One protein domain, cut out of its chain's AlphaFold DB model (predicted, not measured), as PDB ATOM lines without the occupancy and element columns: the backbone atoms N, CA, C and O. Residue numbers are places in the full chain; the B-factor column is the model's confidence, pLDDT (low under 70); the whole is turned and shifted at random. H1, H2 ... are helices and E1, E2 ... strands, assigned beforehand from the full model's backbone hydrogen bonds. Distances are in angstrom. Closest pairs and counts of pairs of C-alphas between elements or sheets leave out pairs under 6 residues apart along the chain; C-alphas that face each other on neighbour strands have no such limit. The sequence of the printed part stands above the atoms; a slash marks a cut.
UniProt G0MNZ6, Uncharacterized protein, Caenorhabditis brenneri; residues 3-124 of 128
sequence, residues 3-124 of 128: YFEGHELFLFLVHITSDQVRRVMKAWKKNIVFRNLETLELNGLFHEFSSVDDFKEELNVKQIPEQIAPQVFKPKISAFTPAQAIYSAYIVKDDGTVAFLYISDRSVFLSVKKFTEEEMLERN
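What this domain is: This is residues 3 to 124 of the 128 residues of an uncharacterized protein of Caenorhabditis brenneri (UniProt G0MNZ6). Picture a twisted wall of five strands, E1 E2 E5 E4 E3 side by side, with two helices, H1 and H2, running next to each other on one side of it and only grazing it. The long loop of residues 60 to 84 passes round the E3 edge to the other side, and the short helix H3 stands up at one end of the wall, where E5 finishes after a sharp bend. The printed part has 122 residues with three named helices and five named strands, in the order E1 H1 E2 H2 E3 E4 E5 H3; the sheet is mixed and the class is mixed, helices and strands. The whole is compact, with a radius of gyration of the C-alphas of 13.8 A, and a rounded outline spanning 39 by 30 by 27 A.

How they stand to each other: Start with the sheet, whose strands run side by side in the order E1, residues 8 to 12, E2, residues 39 to 43, E5, residues 107 to 116, E4, residues 97 to 104, and E3, residues 85 to 92; E1 and E3 are its edge strands. E1 and E2 are parallel at 2 degrees, and you will find N 9 and O 39 2.9 A apart, within hydrogen-bond range. E2 and E5 are antiparallel at 171 degrees, with N 40 and O 110 at 2.9 A. E5 and E4 are antiparallel at 161 degrees, with N 102 and O 109 at 2.9 A. E4 and E3 are antiparallel at 164 degrees, with N 91 and O 99 at 2.8 A. E3, E4 and E5 form a meander, each strand the antiparallel neighbour of the one before, and both E3 and E4 and E4 and E5 are hairpins. E1, H1, residues 18 to 29, and E2 make a strand-helix-strand unit, two parallel neighbour strands with a helix between them, and its crossover is right-handed. H1 is on the sheet but only grazes it, and so does H2, residues 53 to 59, with its residues 56 to 59. H1 and H2 touch, the closest C-alphas being those of Lys 26 and Leu 59 at 6.5 A; they run the same way at a shallow tilt of 25 degrees. H3, residues 117 to 122, stands up from the sheet at 74 degrees to the local plane, with a height over the sheet of 8.3 A; it lies only just over E5 and E4, with 3 of its C-alphas falling on each. H3 is apart from H1 and from H2. In H1 and H3 every O i to N i+4 pair is within hydrogen-bond range; in H2 1 of 3 is, beside 1 of 4 O i to N i+3 pairs.

Where its parts are: Find C-alpha 8 at (-52.399, 36.377, 24.896), where E1 begins; it runs 13.3 A to Phe 12, and E2 measures 13.0 A. E3 spans 21.0 A and E4 23.0 A. E5, the longest strand, goes 25.2 A from C-alpha 107 at (-38.334, 31.309, 28.600) and bends by 60 degrees at residue 113. H1 is 16.3 A long, H2 10.4 A, and H3 8.6 A, ending at C-alpha 122 at (-53.198, 45.665, 50.597).

The domain as a whole: The two C-alphas farthest apart, those of His 15 and Glu 122, are 39.4 A from each other. The printed part, residues 3 to 124, has no cut. The link from H2 to E3, 25 residues, is long. The mean pLDDT of the printed part is 79.3; look for values under 70 at 30 residues, among them 3 to 6, 44 to 55, 77 to 85 and 123 to 124.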
ATOM      1  N   TYR A   3     -49.023  33.064  17.805       50.72
ATOM      2  CA  TYR A   3     -50.432  33.174  18.187       50.72
ATOM      3  C   TYR A   3     -50.629  34.466  18.974       50.72
ATOM      4  O   TYR A   3     -49.914  34.697  19.951       50.72
ATOM      5  N   PHE A   4     -51.544  35.319  18.512       56.69
ATOM      6  CA  PHE A   4     -51.926  36.552  19.194       56.69
ATOM      7  C   PHE A   4     -53.446  36.623  19.275       56.69
ATOM      8  O   PHE A   4     -54.113  36.780  18.255       56.69
ATOM      9  N   GLU A   5     -53.976  36.533  20.488       61.03
ATOM     10  CA  GLU A   5     -55.414  36.560  20.765       61.03
ATOM     11  C   GLU A   5     -55.847  37.863  21.446       61.03
ATOM     12  O   GLU A   5     -56.687  37.868  22.336       61.03
ATOM     13  N   GLY A   6     -55.239  39.000  21.095       68.62
ATOM     14  CA  GLY A   6     -55.529  40.311  21.703       68.62
ATOM     15  C   GLY A   6     -55.079  40.456  23.168       68.62
ATOM     16  O   GLY A   6     -54.603  41.522  23.551       68.62
ATOM     17  N   HIS A   7     -55.175  39.373  23.941       85.12
ATOM     18  CA  HIS A   7     -54.913  39.232  25.366       85.12
ATOM     19  C   HIS A   7     -53.770  38.254  25.638       85.12
ATOM     20  O   HIS A   7     -53.095  38.354  26.654       85.12
ATOM     21  N   GLU A   8     -53.488  37.331  24.724       87.56
ATOM     22  CA  GLU A   8     -52.399  36.377  24.896       87.56
ATOM     23  C   GLU A   8     -51.440  36.424  23.710       87.56
ATOM     24  O   GLU A   8     -51.870  36.492  22.554       87.56
ATOM     25  N   LEU A   9     -50.138  36.402  23.994       85.12
ATOM     26  CA  LEU A   9     -49.075  36.393  22.996       85.12
ATOM     27  C   LEU A   9     -48.099  35.251  23.280       85.12
ATOM     28  O   LEU A   9     -47.419  35.244  24.305       85.12
ATOM     29  N   PHE A  10     -47.982  34.328  22.323       83.94
ATOM     30  CA  PHE A  10     -47.071  33.187  22.409       83.94
ATOM     31  C   PHE A  10     -46.090  33.186  21.237       83.94
ATOM     32  O   PHE A  10     -46.499  33.175  20.067       83.94
ATOM     33  N   LEU A  11     -44.791  33.154  21.541       79.62
ATOM     34  CA  LEU A  11     -43.725  32.987  20.552       79.62
ATOM     35  C   LEU A  11     -42.868  31.762  20.892       79.62
ATOM     36  O   LEU A  11     -42.411  31.612  22.020       79.62
ATOM     37  N   PHE A  12     -42.643  30.894  19.900       76.06
ATOM     38  CA  PHE A  12     -41.971  29.600  20.070       76.06
ATOM     39  C   PHE A  12     -40.891  29.355  19.008       76.06
ATOM     40  O   PHE A  12     -41.111  29.681  17.837       76.06
ATOM     41  N   LEU A  13     -39.771  28.737  19.413       72.56
ATOM     42  CA  LEU A  13     -38.573  28.458  18.589       72.56
ATOM     43  C   LEU A  13     -38.051  29.699  17.867       72.56
ATOM     44  O   LEU A  13     -37.537  29.636  16.752       72.56
ATOM     45  N   VAL A  14     -38.232  30.849  18.497       70.88
ATOM     46  CA  VAL A  14     -37.758  32.119  17.977       70.88
ATOM     47  C   VAL A  14     -36.415  32.429  18.612       70.88
ATOM     48  O   VAL A  14     -36.212  32.221  19.807       70.88
ATOM     49  N   HIS A  15     -35.497  32.931  17.794       74.81
ATOM     50  CA  HIS A  15     -34.277  33.538  18.293       74.81
ATOM     51  C   HIS A  15     -34.636  34.924  18.831       74.81
ATOM     52  O   HIS A  15     -34.782  35.874  18.058       74.81
ATOM     53  N   ILE A  16     -34.871  35.004  20.140       73.12
ATOM     54  CA  ILE A  16     -35.163  36.252  20.840       73.12
ATOM     55  C   ILE A  16     -33.913  36.664  21.600       73.12
ATOM     56  O   ILE A  16     -33.405  35.903  22.418       73.12
ATOM     57  N   THR A  17     -33.446  37.884  21.360       76.75
ATOM     58  CA  THR A  17     -32.366  38.461  22.162       76.75
ATOM     59  C   THR A  17     -32.916  39.131  23.418       76.75
ATOM     60  O   THR A  17     -34.055  39.613  23.444       76.75
ATOM     61  N   SER A  18     -32.081  39.238  24.451       76.06
ATOM     62  CA  SER A  18     -32.362  40.029  25.654       76.06
ATOM     63  C   SER A  18     -32.831  41.451  25.306       76.06
ATOM     64  O   SER A  18     -33.855  41.911  25.805       76.06
ATOM     65  N   ASP A  19     -32.168  42.120  24.362       79.38
ATOM     66  CA  ASP A  19     -32.562  43.434  23.828       79.38
ATOM     67  C   ASP A  19     -33.994  43.497  23.302       79.38
ATOM     68  O   ASP A  19     -34.701  44.485  23.523       79.38
ATOM     69  N   GLN A  20     -34.436  42.469  22.583       81.75
ATOM     70  CA  GLN A  20     -35.784  42.437  22.026       81.75
ATOM     71  C   GLN A  20     -36.829  42.313  23.130       81.75
ATOM     72  O   GLN A  20     -37.809  43.061  23.116       81.75
ATOM     73  N   VAL A  21     -36.595  41.444  24.121       81.19
ATOM     74  CA  VAL A  21     -37.466  41.353  25.303       81.19
ATOM     75  C   VAL A  21     -37.490  42.692  26.037       81.19
ATOM     76  O   VAL A  21     -38.574  43.198  26.314       81.19
ATOM     77  N   ARG A  22     -36.330  43.325  26.272       82.50
ATOM     78  CA  ARG A  22     -36.242  44.649  26.918       82.50
ATOM     79  C   ARG A  22     -37.102  45.690  26.209       82.50
ATOM     80  O   ARG A  22     -37.907  46.364  26.849       82.50
ATOM     81  N   ARG A  23     -36.971  45.817  24.885       85.81
ATOM     82  CA  ARG A  23     -37.748  46.787  24.091       85.81
ATOM     83  C   ARG A  23     -39.246  46.520  24.166       85.81
ATOM     84  O   ARG A  23     -40.016  47.462  24.335       85.81
ATOM     85  N   VAL A  24     -39.652  45.255  24.066       86.56
ATOM     86  CA  VAL A  24     -41.063  44.860  24.165       86.56
ATOM     87  C   VAL A  24     -41.623  45.176  25.550       86.56
ATOM     88  O   VAL A  24     -42.666  45.819  25.637       86.56
ATOM     89  N   MET A  25     -40.912  44.817  26.620       87.75
ATOM     90  CA  MET A  25     -41.338  45.090  27.996       87.75
ATOM     91  C   MET A  25     -41.424  46.594  28.277       87.75
ATOM     92  O   MET A  25     -42.419  47.052  28.836       87.75
ATOM     93  N   LYS A  26     -40.445  47.390  27.819       89.19
ATOM     94  CA  LYS A  26     -40.479  48.862  27.916       89.19
ATOM     95  C   LYS A  26     -41.693  49.450  27.197       89.19
ATOM     96  O   LYS A  26     -42.362  50.331  27.733       89.19
ATOM     97  N   ALA A  27     -41.980  48.980  25.985       89.81
ATOM     98  CA  ALA A  27     -43.109  49.471  25.202       89.81
ATOM     99  C   ALA A  27     -44.462  49.060  25.813       89.81
ATOM    100  O   ALA A  27     -45.396  49.861  25.819       89.81
ATOM    101  N   TRP A  28     -44.559  47.845  26.358       90.50
ATOM    102  CA  TRP A  28     -45.741  47.379  27.085       90.50
ATOM    103  C   TRP A  28     -45.975  48.186  28.372       90.50
ATOM    104  O   TRP A  28     -47.083  48.681  28.580       90.50
ATOM    105  N   LYS A  29     -44.925  48.409  29.181       91.12
ATOM    106  CA  LYS A  29     -44.981  49.207  30.423       91.12
ATOM    107  C   LYS A  29     -45.529  50.620  30.168       91.12
ATOM    108  O   LYS A  29     -46.364  51.097  30.926       91.12
ATOM    109  N   LYS A  30     -45.137  51.228  29.042       90.88
ATOM    110  CA  LYS A  30     -45.598  52.550  28.576       90.88
ATOM    111  C   LYS A  30     -46.951  52.545  27.853       90.88
ATOM    112  O   LYS A  30     -47.336  53.545  27.252       90.88
ATOM    113  N   ASN A  31     -47.659  51.415  27.834       88.75
ATOM    114  CA  ASN A  31     -48.949  51.246  27.157       88.75
ATOM    115  C   ASN A  31     -48.928  51.523  25.630       88.75
ATOM    116  O   ASN A  31     -49.957  51.835  25.017       88.75
ATOM    117  N   ILE A  32     -47.754  51.404  24.994       89.38
ATOM    118  CA  ILE A  32     -47.554  51.648  23.553       89.38
ATOM    119  C   ILE A  32     -48.018  50.437  22.735       89.38
ATOM    120  O   ILE A  32     -48.634  50.599  21.682       89.38
ATOM    121  N   VAL A  33     -47.751  49.223  23.225       86.12
ATOM    122  CA  VAL A  33     -48.090  47.949  22.569       86.12
ATOM    123  C   VAL A  33     -48.812  47.012  23.533       86.12
ATOM    124  O   VAL A  33     -48.656  47.125  24.745       86.12
ATOM    125  N   PHE A  34     -49.584  46.071  22.981       86.25
ATOM    126  CA  PHE A  34     -50.241  44.991  23.731       86.25
ATOM    127  C   PHE A  34     -51.065  45.491  24.936       86.25
ATOM    128  O   PHE A  34     -50.943  44.984  26.047       86.25
ATOM    129  N   ARG A  35     -51.909  46.510  24.717       84.19
ATOM    130  CA  ARG A  35     -52.656  47.194  25.792       84.19
ATOM    131  C   ARG A  35     -53.522  46.260  26.641       84.19
ATOM    132  O   ARG A  35     -53.634  46.486  27.840       84.19
ATOM    133  N   ASN A  36     -54.076  45.221  26.016       86.06
ATOM    134  CA  ASN A  36     -54.991  44.265  26.638       86.06
ATOM    135  C   ASN A  36     -54.309  42.937  26.999       86.06
ATOM    136  O   ASN A  36     -54.993  41.947  27.231       86.06
ATOM    137  N   LEU A  37     -52.974  42.895  26.998       89.62
ATOM    138  CA  LEU A  37     -52.211  41.691  27.308       89.62
ATOM    139  C   LEU A  37     -52.533  41.194  28.722       89.62
ATOM    140  O   LEU A  37     -52.380  41.933  29.686       89.62
ATOM    141  N   GLU A  38     -52.917  39.930  28.824       90.81
ATOM    142  CA  GLU A  38     -53.057  39.135  30.041       90.81
ATOM    143  C   GLU A  38     -51.867  38.176  30.200       90.81
ATOM    144  O   GLU A  38     -51.355  37.999  31.306       90.81
ATOM    145  N   THR A  39     -51.386  37.585  29.100       89.31
ATOM    146  CA  THR A  39     -50.267  36.628  29.123       89.31
ATOM    147  C   THR A  39     -49.303  36.842  27.962       89.31
ATOM    148  O   THR A  39     -49.713  36.896  26.803       89.31
ATOM    149  N   LEU A  40     -48.007  36.890  28.261       87.88
ATOM    150  CA  LEU A  40     -46.927  36.773  27.283       87.88
ATOM    151  C   LEU A  40     -46.041  35.589  27.648       87.88
ATOM    152  O   LEU A  40     -45.549  35.499  28.770       87.88
ATOM    153  N   GLU A  41     -45.800  34.720  26.678       87.19
ATOM    154  CA  GLU A  41     -44.914  33.570  26.810       87.19
ATOM    155  C   GLU A  41     -43.955  33.536  25.614       87.19
ATOM    156  O   GLU A  41     -44.344  33.384  24.450       87.19
ATOM    157  N   LEU A  42     -42.673  33.727  25.915       83.31
ATOM    158  CA  LEU A  42     -41.573  33.754  24.962       83.31
ATOM    159  C   LEU A  42     -40.685  32.544  25.213       83.31
ATOM    160  O   LEU A  42     -39.927  32.532  26.175       83.31
ATOM    161  N   ASN A  43     -40.754  31.548  24.340       77.56
ATOM    162  CA  ASN A  43     -39.957  30.327  24.413       77.56
ATOM    163  C   ASN A  43     -38.922  30.310  23.282       77.56
ATOM    164  O   ASN A  43     -39.268  30.348  22.095       77.56
ATOM    165  N   GLY A  44     -37.650  30.215  23.649       68.94
ATOM    166  CA  GLY A  44     -36.515  30.257  22.730       68.94
ATOM    167  C   GLY A  44     -35.591  29.069  22.965       68.94
ATOM    168  O   GLY A  44     -35.503  28.548  24.072       68.94
ATOM    169  N   LEU A  45     -34.924  28.614  21.901       56.78
ATOM    170  CA  LEU A  45     -33.915  27.547  21.981       56.78
ATOM    171  C   LEU A  45     -32.537  28.065  22.417       56.78
ATOM    172  O   LEU A  45     -31.710  27.284  22.875       56.78
ATOM    173  N   PHE A  46     -32.300  29.368  22.255       51.72
ATOM    174  CA  PHE A  46     -31.010  30.022  22.454       51.72
ATOM    175  C   PHE A  46     -31.267  31.357  23.139       51.72
ATOM    176  O   PHE A  46     -31.423  32.383  22.477       51.72
ATOM    177  N   HIS A  47     -31.419  31.337  24.458       57.50
ATOM    178  CA  HIS A  47     -31.480  32.579  25.212       57.50
ATOM    179  C   HIS A  47     -30.105  32.897  25.762       57.50
ATOM    180  O   HIS A  47     -29.626  32.260  26.695       57.50
ATOM    181  N   GLU A  48     -29.484  33.926  25.203       57.50
ATOM    182  CA  GLU A  48     -28.348  34.597  25.823       57.50
ATOM    183  C   GLU A  48     -28.873  35.621  26.845       57.50
ATOM    184  O   GLU A  48     -28.709  36.833  26.690       57.50
ATOM    185  N   PHE A  49     -29.554  35.158  27.900       60.28
ATOM    186  CA  PHE A  49     -29.752  35.988  29.093       60.28
ATOM    187  C   PHE A  49     -28.448  35.972  29.893       60.28
ATOM    188  O   PHE A  49     -28.322  35.286  30.901       60.28
ATOM    189  N   SER A  50     -27.446  36.691  29.390       52.06
ATOM    190  CA  SER A  50     -26.114  36.786  29.994       52.06
ATOM    191  C   SER A  50     -26.127  37.457  31.372       52.06
ATOM    192  O   SER A  50     -25.254  37.173  32.188       52.06
ATOM    193  N   SER A  51     -27.124  38.299  31.663       60.81
ATOM    194  CA  SER A  51     -27.399  38.817  33.005       60.81
ATOM    195  C   SER A  51     -28.836  39.334  33.118       60.81
ATOM    196  O   SER A  51     -29.351  39.998  32.216       60.81
ATOM    197  N   VAL A  52     -29.491  39.034  34.241       64.56
ATOM    198  CA  VAL A  52     -30.813  39.578  34.600       64.56
ATOM    199  C   VAL A  52     -30.681  40.985  35.199       64.56
ATOM    200  O   VAL A  52     -31.670  41.706  35.292       64.56
ATOM    201  N   ASP A  53     -29.483  41.414  35.594       68.94
ATOM    202  CA  ASP A  53     -29.310  42.660  36.349       68.94
ATOM    203  C   ASP A  53     -29.612  43.904  35.504       68.94
ATOM    204  O   ASP A  53     -30.379  44.759  35.944       68.94
ATOM    205  N   ASP A  54     -29.183  43.932  34.239       65.00
ATOM    206  CA  ASP A  54     -29.523  45.014  33.302       65.00
ATOM    207  C   ASP A  54     -31.040  45.132  33.057       65.00
ATOM    208  O   ASP A  54     -31.555  46.204  32.735       65.00
ATOM    209  N   PHE A  55     -31.786  44.030  33.188       69.62
ATOM    210  CA  PHE A  55     -33.246  44.047  33.064       69.62
ATOM    211  C   PHE A  55     -33.925  44.705  34.262       69.62
ATOM    212  O   PHE A  55     -34.987  45.312  34.096       69.62
ATOM    213  N   LYS A  56     -33.348  44.556  35.458       75.38
ATOM    214  CA  LYS A  56     -33.969  44.994  36.711       75.38
ATOM    215  C   LYS A  56     -34.074  46.508  36.774       75.38
ATOM    216  O   LYS A  56     -35.162  47.030  37.015       75.38
ATOM    217  N   GLU A  57     -32.966  47.194  36.514       77.25
ATOM    218  CA  GLU A  57     -32.899  48.653  36.601       77.25
ATOM    219  C   GLU A  57     -33.782  49.314  35.539       77.25
ATOM    220  O   GLU A  57     -34.634  50.146  35.852       77.25
ATOM    221  N   GLU A  58     -33.650  48.898  34.278       77.19
ATOM    222  CA  GLU A  58     -34.325  49.565  33.163       77.19
ATOM    223  C   GLU A  58     -35.853  49.442  33.179       77.19
ATOM    224  O   GLU A  58     -36.553  50.319  32.660       77.19
ATOM    225  N   LEU A  59     -36.384  48.336  33.705       81.00
ATOM    226  CA  LEU A  59     -37.828  48.096  33.782       81.00
ATOM    227  C   LEU A  59     -38.418  48.491  35.142       81.00
ATOM    228  O   LEU A  59     -39.644  48.423  35.308       81.00
ATOM    229  N   ASN A  60     -37.574  48.946  36.077       87.38
ATOM    230  CA  ASN A  60     -37.910  49.125  37.487       87.38
ATOM    231  C   ASN A  60     -38.613  47.869  38.024       87.38
ATOM    232  O   ASN A  60     -39.771  47.912  38.451       87.38
ATOM    233  N   VAL A  61     -37.945  46.727  37.855       88.31
ATOM    234  CA  VAL A  61     -38.457  45.434  38.300       88.31
ATOM    235  C   VAL A  61     -38.398  45.392  39.819       88.31
ATOM    236  O   VAL A  61     -37.368  45.694  40.421       88.31
ATOM    237  N   LYS A  62     -39.500  44.983  40.437       90.88
ATOM    238  CA  LYS A  62     -39.643  44.914  41.885       90.88
ATOM    239  C   LYS A  62     -39.675  43.459  42.335       90.88
ATOM    240  O   LYS A  62     -40.257  42.594  41.678       90.88
ATOM    241  N   GLN A  63     -39.032  43.181  43.462       90.50
ATOM    242  CA  GLN A  63     -39.067  41.858  44.071       90.50
ATOM    243  C   GLN A  63     -40.461  41.582  44.626       90.50
ATOM    244  O   GLN A  63     -41.015  42.429  45.320       90.50
ATOM    245  N   ILE A  64     -41.007  40.398  44.342       89.12
ATOM    246  CA  ILE A  64     -42.289  39.963  44.904       89.12
ATOM    247  C   ILE A  64     -42.133  39.868  46.434       89.12
ATOM    248  O   ILE A  64     -41.251  39.133  46.884       89.12
ATOM    249  N   PRO A  65     -42.945  40.593  47.223       88.44
ATOM    250  CA  PRO A  65     -42.934  40.474  48.677       88.44
ATOM    251  C   PRO A  65     -43.266  39.049  49.129       88.44
ATOM    252  O   PRO A  65     -44.089  38.381  48.504       88.44
ATOM    253  N   GLU A  66     -42.664  38.593  50.227       86.25
ATOM    254  CA  GLU A  66     -42.807  37.213  50.721       86.25
ATOM    255  C   GLU A  66     -44.253  36.845  51.081       86.25
ATOM    256  O   GLU A  66     -44.651  35.692  50.935       86.25
ATOM    257  N   GLN A  67     -45.057  37.830  51.487       82.69
ATOM    258  CA  GLN A  67     -46.479  37.650  51.783       82.69
ATOM    259  C   GLN A  67     -47.333  37.341  50.543       82.69
ATOM    260  O   GLN A  67     -48.482  36.927  50.672       82.69
ATOM    261  N   ILE A  68     -46.805  37.544  49.333       81.81
ATOM    262  CA  ILE A  68     -47.522  37.218  48.103       81.81
ATOM    263  C   ILE A  68     -47.257  35.761  47.753       81.81
ATOM    264  O   ILE A  68     -46.124  35.363  47.480       81.81
ATOM    265  N   ALA A  69     -48.335  34.975  47.685       79.69
ATOM    266  CA  ALA A  69     -48.260  33.575  47.298       79.69
ATOM    267  C   ALA A  69     -47.465  33.390  45.984       79.69
ATOM    268  O   ALA A  69     -47.679  34.145  45.018       79.69
ATOM    269  N   PRO A  70     -46.587  32.366  45.912       73.06
ATOM    270  CA  PRO A  70     -45.834  32.064  44.706       73.06
ATOM    271  C   PRO A  70     -46.754  31.954  43.494       73.06
ATOM    272  O   PRO A  70     -47.760  31.240  43.505       73.06
ATOM    273  N   GLN A  71     -46.406  32.666  42.427       73.88
ATOM    274  CA  GLN A  71     -47.193  32.623  41.205       73.88
ATOM    275  C   GLN A  71     -46.945  31.300  40.482       73.88
ATOM    276  O   GLN A  71     -45.822  30.986  40.090       73.88
ATOM    277  N   VAL A  72     -48.012  30.524  40.292       68.44
ATOM    278  CA  VAL A  72     -47.959  29.302  39.488       68.44
ATOM    279  C   VAL A  72     -48.132  29.683  38.024       68.44
ATOM    280  O   VAL A  72     -49.234  30.004  37.575       68.44
ATOM    281  N   PHE A  73     -47.041  29.621  37.269       69.88
ATOM    282  CA  PHE A  73     -47.075  29.778  35.821       69.88
ATOM    283  C   PHE A  73     -47.418  28.432  35.189       69.88
ATOM    284  O   PHE A  73     -46.662  27.467  35.301       69.88
ATOM    285  N   LYS A  74     -48.584  28.356  34.546       70.75
ATOM    286  CA  LYS A  74     -48.970  27.203  33.731       70.75
ATOM    287  C   LYS A  74     -48.616  27.532  32.283       70.75
ATOM    288  O   LYS A  74     -49.380  28.274  31.664       70.75
ATOM    289  N   PRO A  75     -47.472  27.058  31.758       68.31
ATOM    290  CA  PRO A  75     -47.128  27.313  30.367       68.31
ATOM    291  C   PRO A  75     -48.227  26.723  29.486       68.31
ATOM    292  O   PRO A  75     -48.643  25.578  29.694       68.31
ATOM    293  N   LYS A  76     -48.733  27.501  28.525       70.38
ATOM    294  CA  LYS A  76     -49.713  26.963  27.565       70.38
ATOM    295  C   LYS A  76     -49.036  26.087  26.522       70.38
ATOM    296  O   LYS A  76     -49.700  25.297  25.856       70.38
ATOM    297  N   ILE A  77     -47.719  26.213  26.392       65.81
ATOM    298  CA  ILE A  77     -46.913  25.437  25.467       65.81
ATOM    299  C   ILE A  77     -45.959  24.574  26.285       65.81
ATOM    300  O   ILE A  77     -45.111  25.079  27.016       65.81
ATOM    301  N   SER A  78     -46.074  23.249  26.157       61.78
ATOM    302  CA  SER A  78     -45.099  22.341  26.760       61.78
ATOM    303  C   SER A  78     -43.712  22.620  26.189       61.78
ATOM    304  O   SER A  78     -43.461  22.410  25.001       61.78
ATOM    305  N   ALA A  79     -42.794  23.060  27.047       60.34
ATOM    306  CA  ALA A  79     -41.380  23.028  26.727       60.34
ATOM    307  C   ALA A  79     -40.944  21.566  26.529       60.34
ATOM    308  O   ALA A  79     -41.383  20.672  27.252       60.34
ATOM    309  N   PHE A  80     -40.044  21.317  25.576       55.56
ATOM    310  CA  PHE A  80     -39.478  19.981  25.333       55.56
ATOM    311  C   PHE A  80     -38.660  19.436  26.519       55.56
ATOM    312  O   PHE A  80     -38.231  18.288  26.507       55.56
ATOM    313  N   THR A  81     -38.398  20.270  27.525       57.53
ATOM    314  CA  THR A  81     -37.461  20.033  28.617       57.53
ATOM    315  C   THR A  81     -37.887  20.875  29.832       57.53
ATOM    316  O   THR A  81     -38.442  21.958  29.632       57.53
ATOM    317  N   PRO A  82     -37.635  20.418  31.076       58.50
ATOM    318  CA  PRO A  82     -37.943  21.195  32.276       58.50
ATOM    319  C   PRO A  82     -37.117  22.483  32.292       58.50
ATOM    320  O   PRO A  82     -35.895  22.422  32.170       58.50
ATOM    321  N   ALA A  83     -37.779  23.629  32.428       64.31
ATOM    322  CA  ALA A  83     -37.113  24.919  32.566       64.31
ATOM    323  C   ALA A  83     -36.671  25.125  34.021       64.31
ATOM    324  O   ALA A  83     -37.448  24.861  34.945       64.31
ATOM    325  N   GLN A  84     -35.446  25.603  34.235       64.69
ATOM    326  CA  GLN A  84     -34.979  25.959  35.574       64.69
ATOM    327  C   GLN A  84     -35.284  27.435  35.833       64.69
ATOM    328  O   GLN A  84     -34.922  28.302  35.038       64.69
ATOM    329  N   ALA A  85     -35.966  27.723  36.942       66.38
ATOM    330  CA  ALA A  85     -36.249  29.096  37.343       66.38
ATOM    331  C   ALA A  85     -34.935  29.842  37.600       66.38
ATOM    332  O   ALA A  85     -34.150  29.422  38.449       66.38
ATOM    333  N   ILE A  86     -34.722  30.951  36.894       72.62
ATOM    334  CA  ILE A  86     -33.579  31.839  37.128       72.62
ATOM    335  C   ILE A  86     -34.030  33.038  37.961       72.62
ATOM    336  O   ILE A  86     -33.296  33.504  38.831       72.62
ATOM    337  N   TYR A  87     -35.239  33.546  37.712       79.75
ATOM    338  CA  TYR A  87     -35.689  34.795  38.309       79.75
ATOM    339  C   TYR A  87     -37.215  34.922  38.334       79.75
ATOM    340  O   TYR A  87     -37.896  34.576  37.369       79.75
ATOM    341  N   SER A  88     -37.744  35.453  39.438       85.25
ATOM    342  CA  SER A  88     -39.168  35.744  39.625       85.25
ATOM    343  C   SER A  88     -39.327  37.112  40.277       85.25
ATOM    344  O   SER A  88     -38.672  37.405  41.278       85.25
ATOM    345  N   ALA A  89     -40.169  37.955  39.690       90.50
ATOM    346  CA  ALA A  89     -40.367  39.336  40.105       90.50
ATOM    347  C   ALA A  89     -41.701  39.892  39.584       90.50
ATOM    348  O   ALA A  89     -42.502  39.167  38.994       90.50
ATOM    349  N   TYR A  90     -41.950  41.187  39.764       92.81
ATOM    350  CA  TYR A  90     -43.060  41.869  39.105       92.81
ATOM    351  C   TYR A  90     -42.655  43.229  38.537       92.81
ATOM    352  O   TYR A  90     -41.669  43.847  38.942       92.81
ATOM    353  N   ILE A  91     -43.427  43.683  37.557       93.12
ATOM    354  CA  ILE A  91     -43.313  44.984  36.909       93.12
ATOM    355  C   ILE A  91     -44.661  45.682  37.049       93.12
ATOM    356  O   ILE A  91     -45.710  45.072  36.852       93.12
ATOM    357  N   VAL A  92     -44.621  46.976  37.342       93.62
ATOM    358  CA  VAL A  92     -45.806  47.839  37.343       93.62
ATOM    359  C   VAL A  92     -45.829  48.632  36.048       93.62
ATOM    360  O   VAL A  92     -44.835  49.271  35.692       93.62
ATOM    361  N   LYS A  93     -46.928  48.541  35.312       92.88
ATOM    362  CA  LYS A  93     -47.206  49.342  34.120       92.88
ATOM    363  C   LYS A  93     -47.479  50.794  34.528       92.88
ATOM    364  O   LYS A  93     -47.873  51.046  35.660       92.88
ATOM    365  N   ASP A  94     -47.299  51.751  33.623       91.94
ATOM    366  CA  ASP A  94     -47.459  53.182  33.944       91.94
ATOM    367  C   ASP A  94     -48.899  53.556  34.357       91.94
ATOM    368  O   ASP A  94     -49.113  54.584  34.989       91.94
ATOM    369  N   ASP A  95     -49.884  52.713  34.033       90.62
ATOM    370  CA  ASP A  95     -51.278  52.840  34.483       90.62
ATOM    371  C   ASP A  95     -51.557  52.163  35.843       90.62
ATOM    372  O   ASP A  95     -52.708  52.077  36.263       90.62
ATOM    373  N   GLY A  96     -50.521  51.667  36.526       91.62
ATOM    374  CA  GLY A  96     -50.613  50.989  37.821       91.62
ATOM    375  C   GLY A  96     -50.865  49.481  37.735       91.62
ATOM    376  O   GLY A  96     -50.777  48.801  38.757       91.62
ATOM    377  N   THR A  97     -51.129  48.932  36.543       92.31
ATOM    378  CA  THR A  97     -51.387  47.495  36.354       92.31
ATOM    379  C   THR A  97     -50.153  46.665  36.699       92.31
ATOM    380  O   THR A  97     -49.058  46.909  36.184       92.31
ATOM    381  N   VAL A  98     -50.324  45.629  37.519       93.50
ATOM    382  CA  VAL A  98     -49.240  44.703  37.869       93.50
ATOM    383  C   VAL A  98     -49.097  43.602  36.825       93.50
ATOM    384  O   VAL A  98     -50.080  43.023  36.362       93.50
ATOM    385  N   ALA A  99     -47.856  43.234  36.517       92.88
ATOM    386  CA  ALA A  99     -47.548  41.985  35.846       92.88
ATOM    387  C   ALA A  99     -46.419  41.229  36.538       92.88
ATOM    388  O   ALA A  99     -45.346  41.777  36.784       92.88
ATOM    389  N   PHE A 100     -46.637  39.944  36.804       92.31
ATOM    390  CA  PHE A 100     -45.579  39.072  37.297       92.31
ATOM    391  C   PHE A 100     -44.688  38.630  36.149       92.31
ATOM    392  O   PHE A 100     -45.177  38.184  35.110       92.31
ATOM    393  N   LEU A 101     -43.386  38.743  36.368       88.88
ATOM    394  CA  LEU A 101     -42.329  38.371  35.449       88.88
ATOM    395  C   LEU A 101     -41.646  37.113  35.971       88.88
ATOM    396  O   LEU A 101     -41.190  37.067  37.113       88.88
ATOM    397  N   TYR A 102     -41.517  36.125  35.103       86.50
ATOM    398  CA  TYR A 102     -40.748  34.925  35.373       86.50
ATOM    399  C   TYR A 102     -39.788  34.666  34.220       86.50
ATOM    400  O   TYR A 102     -40.182  34.671  33.054       86.50
ATOM    401  N   ILE A 103     -38.517  34.472  34.552       81.94
ATOM    402  CA  ILE A 103     -37.452  34.192  33.593       81.94
ATOM    403  C   ILE A 103     -36.804  32.867  33.979       81.94
ATOM    404  O   ILE A 103     -36.411  32.647  35.129       81.94
ATOM    405  N   SER A 104     -36.683  31.991  32.994       78.50
ATOM    406  CA  SER A 104     -35.920  30.753  33.066       78.50
ATOM    407  C   SER A 104     -34.768  30.781  32.066       78.50
ATOM    408  O   SER A 104     -34.607  31.723  31.290       78.50
ATOM    409  N   ASP A 105     -33.988  29.706  32.043       73.81
ATOM    410  CA  ASP A 105     -32.950  29.458  31.039       73.81
ATOM    411  C   ASP A 105     -33.496  29.385  29.600       73.81
ATOM    412  O   ASP A 105     -32.738  29.478  28.636       73.81
ATOM    413  N   ARG A 106     -34.813  29.203  29.438       74.31
ATOM    414  CA  ARG A 106     -35.459  28.907  28.145       74.31
ATOM    415  C   ARG A 106     -36.622  29.817  27.796       74.31
ATOM    416  O   ARG A 106     -37.136  29.759  26.669       74.31
ATOM    417  N   SER A 107     -37.060  30.635  28.743       78.94
ATOM    418  CA  SER A 107     -38.334  31.309  28.600       78.94
ATOM    419  C   SER A 107     -38.419  32.609  29.379       78.94
ATOM    420  O   SER A 107     -37.876  32.747  30.472       78.94
ATOM    421  N   VAL A 108     -39.201  33.535  28.833       83.25
ATOM    422  CA  VAL A 108     -39.703  34.705  29.553       83.25
ATOM    423  C   VAL A 108     -41.216  34.636  29.575       83.25
ATOM    424  O   VAL A 108     -41.859  34.498  28.533       83.25
ATOM    425  N   PHE A 109     -41.774  34.768  30.766       87.38
ATOM    426  CA  PHE A 109     -43.201  34.762  31.022       87.38
ATOM    427  C   PHE A 109     -43.610  36.066  31.694       87.38
ATOM    428  O   PHE A 109     -42.979  36.507  32.654       87.38
ATOM    429  N   LEU A 110     -44.695  36.657  31.206       89.19
ATOM    430  CA  LEU A 110     -45.363  37.790  31.828       89.19
ATOM    431  C   LEU A 110     -46.830  37.424  32.057       89.19
ATOM    432  O   LEU A 110     -47.531  37.074  31.108       89.19
ATOM    433  N   SER A 111     -47.300  37.522  33.299       91.31
ATOM    434  CA  SER A 111     -48.715  37.370  33.653       91.31
ATOM    435  C   SER A 111     -49.239  38.693  34.189       91.31
ATOM    436  O   SER A 111     -48.949  39.065  35.328       91.31
ATOM    437  N   VAL A 112     -50.001  39.397  33.359       91.56
ATOM    438  CA  VAL A 112     -50.633  40.671  33.697       91.56
ATOM    439  C   VAL A 112     -51.884  40.399  34.524       91.56
ATOM    440  O   VAL A 112     -52.661  39.486  34.237       91.56
ATOM    441  N   LYS A 113     -52.066  41.169  35.591       90.94
ATOM    442  CA  LYS A 113     -53.147  40.988  36.555       90.94
ATOM    443  C   LYS A 113     -54.145  42.129  36.465       90.94
ATOM    444  O   LYS A 113     -53.809  43.243  36.090       90.94
ATOM    445  N   LYS A 114     -55.389  41.844  36.846       87.31
ATOM    446  CA  LYS A 114     -56.498  42.813  36.859       87.31
ATOM    447  C   LYS A 114     -56.559  43.602  38.174       87.31
ATOM    448  O   LYS A 114     -57.647  43.880  38.661       87.31
ATOM    449  N   PHE A 115     -55.402  43.869  38.773       89.12
ATOM    450  CA  PHE A 115     -55.265  44.633  40.008       89.12
ATOM    451  C   PHE A 115     -54.058  45.572  39.920       89.12
ATOM    452  O   PHE A 115     -53.105  45.322  39.171       89.12
ATOM    453  N   THR A 116     -54.125  46.646  40.693       92.62
ATOM    454  CA  THR A 116     -53.062  47.637  40.861       92.62
ATOM    455  C   THR A 116     -51.999  47.169  41.854       92.62
ATOM    456  O   THR A 116     -52.186  46.198  42.590       92.62
ATOM    457  N   GLU A 117     -50.859  47.859  41.883       93.06
ATOM    458  CA  GLU A 117     -49.815  47.592  42.877       93.06
ATOM    459  C   GLU A 117     -50.316  47.799  44.313       93.06
ATOM    460  O   GLU A 117     -50.036  46.971  45.174       93.06
ATOM    461  N   GLU A 118     -51.100  48.849  44.559       90.69
ATOM    462  CA  GLU A 118     -51.686  49.122  45.876       90.69
ATOM    463  C   GLU A 118     -52.593  47.969  46.317       90.69
ATOM    464  O   GLU A 118     -52.357  47.365  47.360       90.69
ATOM    465  N   GLU A 119     -53.538  47.555  45.465       90.75
ATOM    466  CA  GLU A 119     -54.418  46.417  45.757       90.75
ATOM    467  C   GLU A 119     -53.641  45.116  46.001       90.75
ATOM    468  O   GLU A 119     -54.045  44.291  46.821       90.75
ATOM    469  N   MET A 120     -52.537  44.899  45.283       89.44
ATOM    470  CA  MET A 120     -51.682  43.728  45.474       89.44
ATOM    471  C   MET A 120     -51.049  43.708  46.872       89.44
ATOM    472  O   MET A 120     -50.960  42.646  47.496       89.44
ATOM    473  N   LEU A 121     -50.587  44.865  47.346       88.25
ATOM    474  CA  LEU A 121     -49.932  45.010  48.643       88.25
ATOM    475  C   LEU A 121     -50.954  45.002  49.790       88.25
ATOM    476  O   LEU A 121     -50.710  44.376  50.820       88.25
ATOM    477  N   GLU A 122     -52.124  45.607  49.598       86.62
ATOM    478  CA  GLU A 122     -53.198  45.665  50.597       86.62
ATOM    479  C   GLU A 122     -53.888  44.315  50.814       86.62
ATOM    480  O   GLU A 122     -54.115  43.920  51.956       86.62
ATOM    481  N   ARG A 123     -54.164  43.552  49.744       69.81
ATOM    482  CA  ARG A 123     -54.826  42.231  49.838       69.81
ATOM    483  C   ARG A 123     -54.029  41.191  50.629       69.81
ATOM    484  O   ARG A 123     -54.604  40.187  51.023       69.81
ATOM    485  N   ASN A 124     -52.737  41.431  50.854       58.34
ATOM    486  CA  ASN A 124     -51.861  40.593  51.679       58.34
ATOM    487  C   ASN A 124     -51.405  41.306  52.968       58.34
ATOM    488  O   ASN A 124     -50.563  40.778  53.687       58.34
TER     489      ASN A 124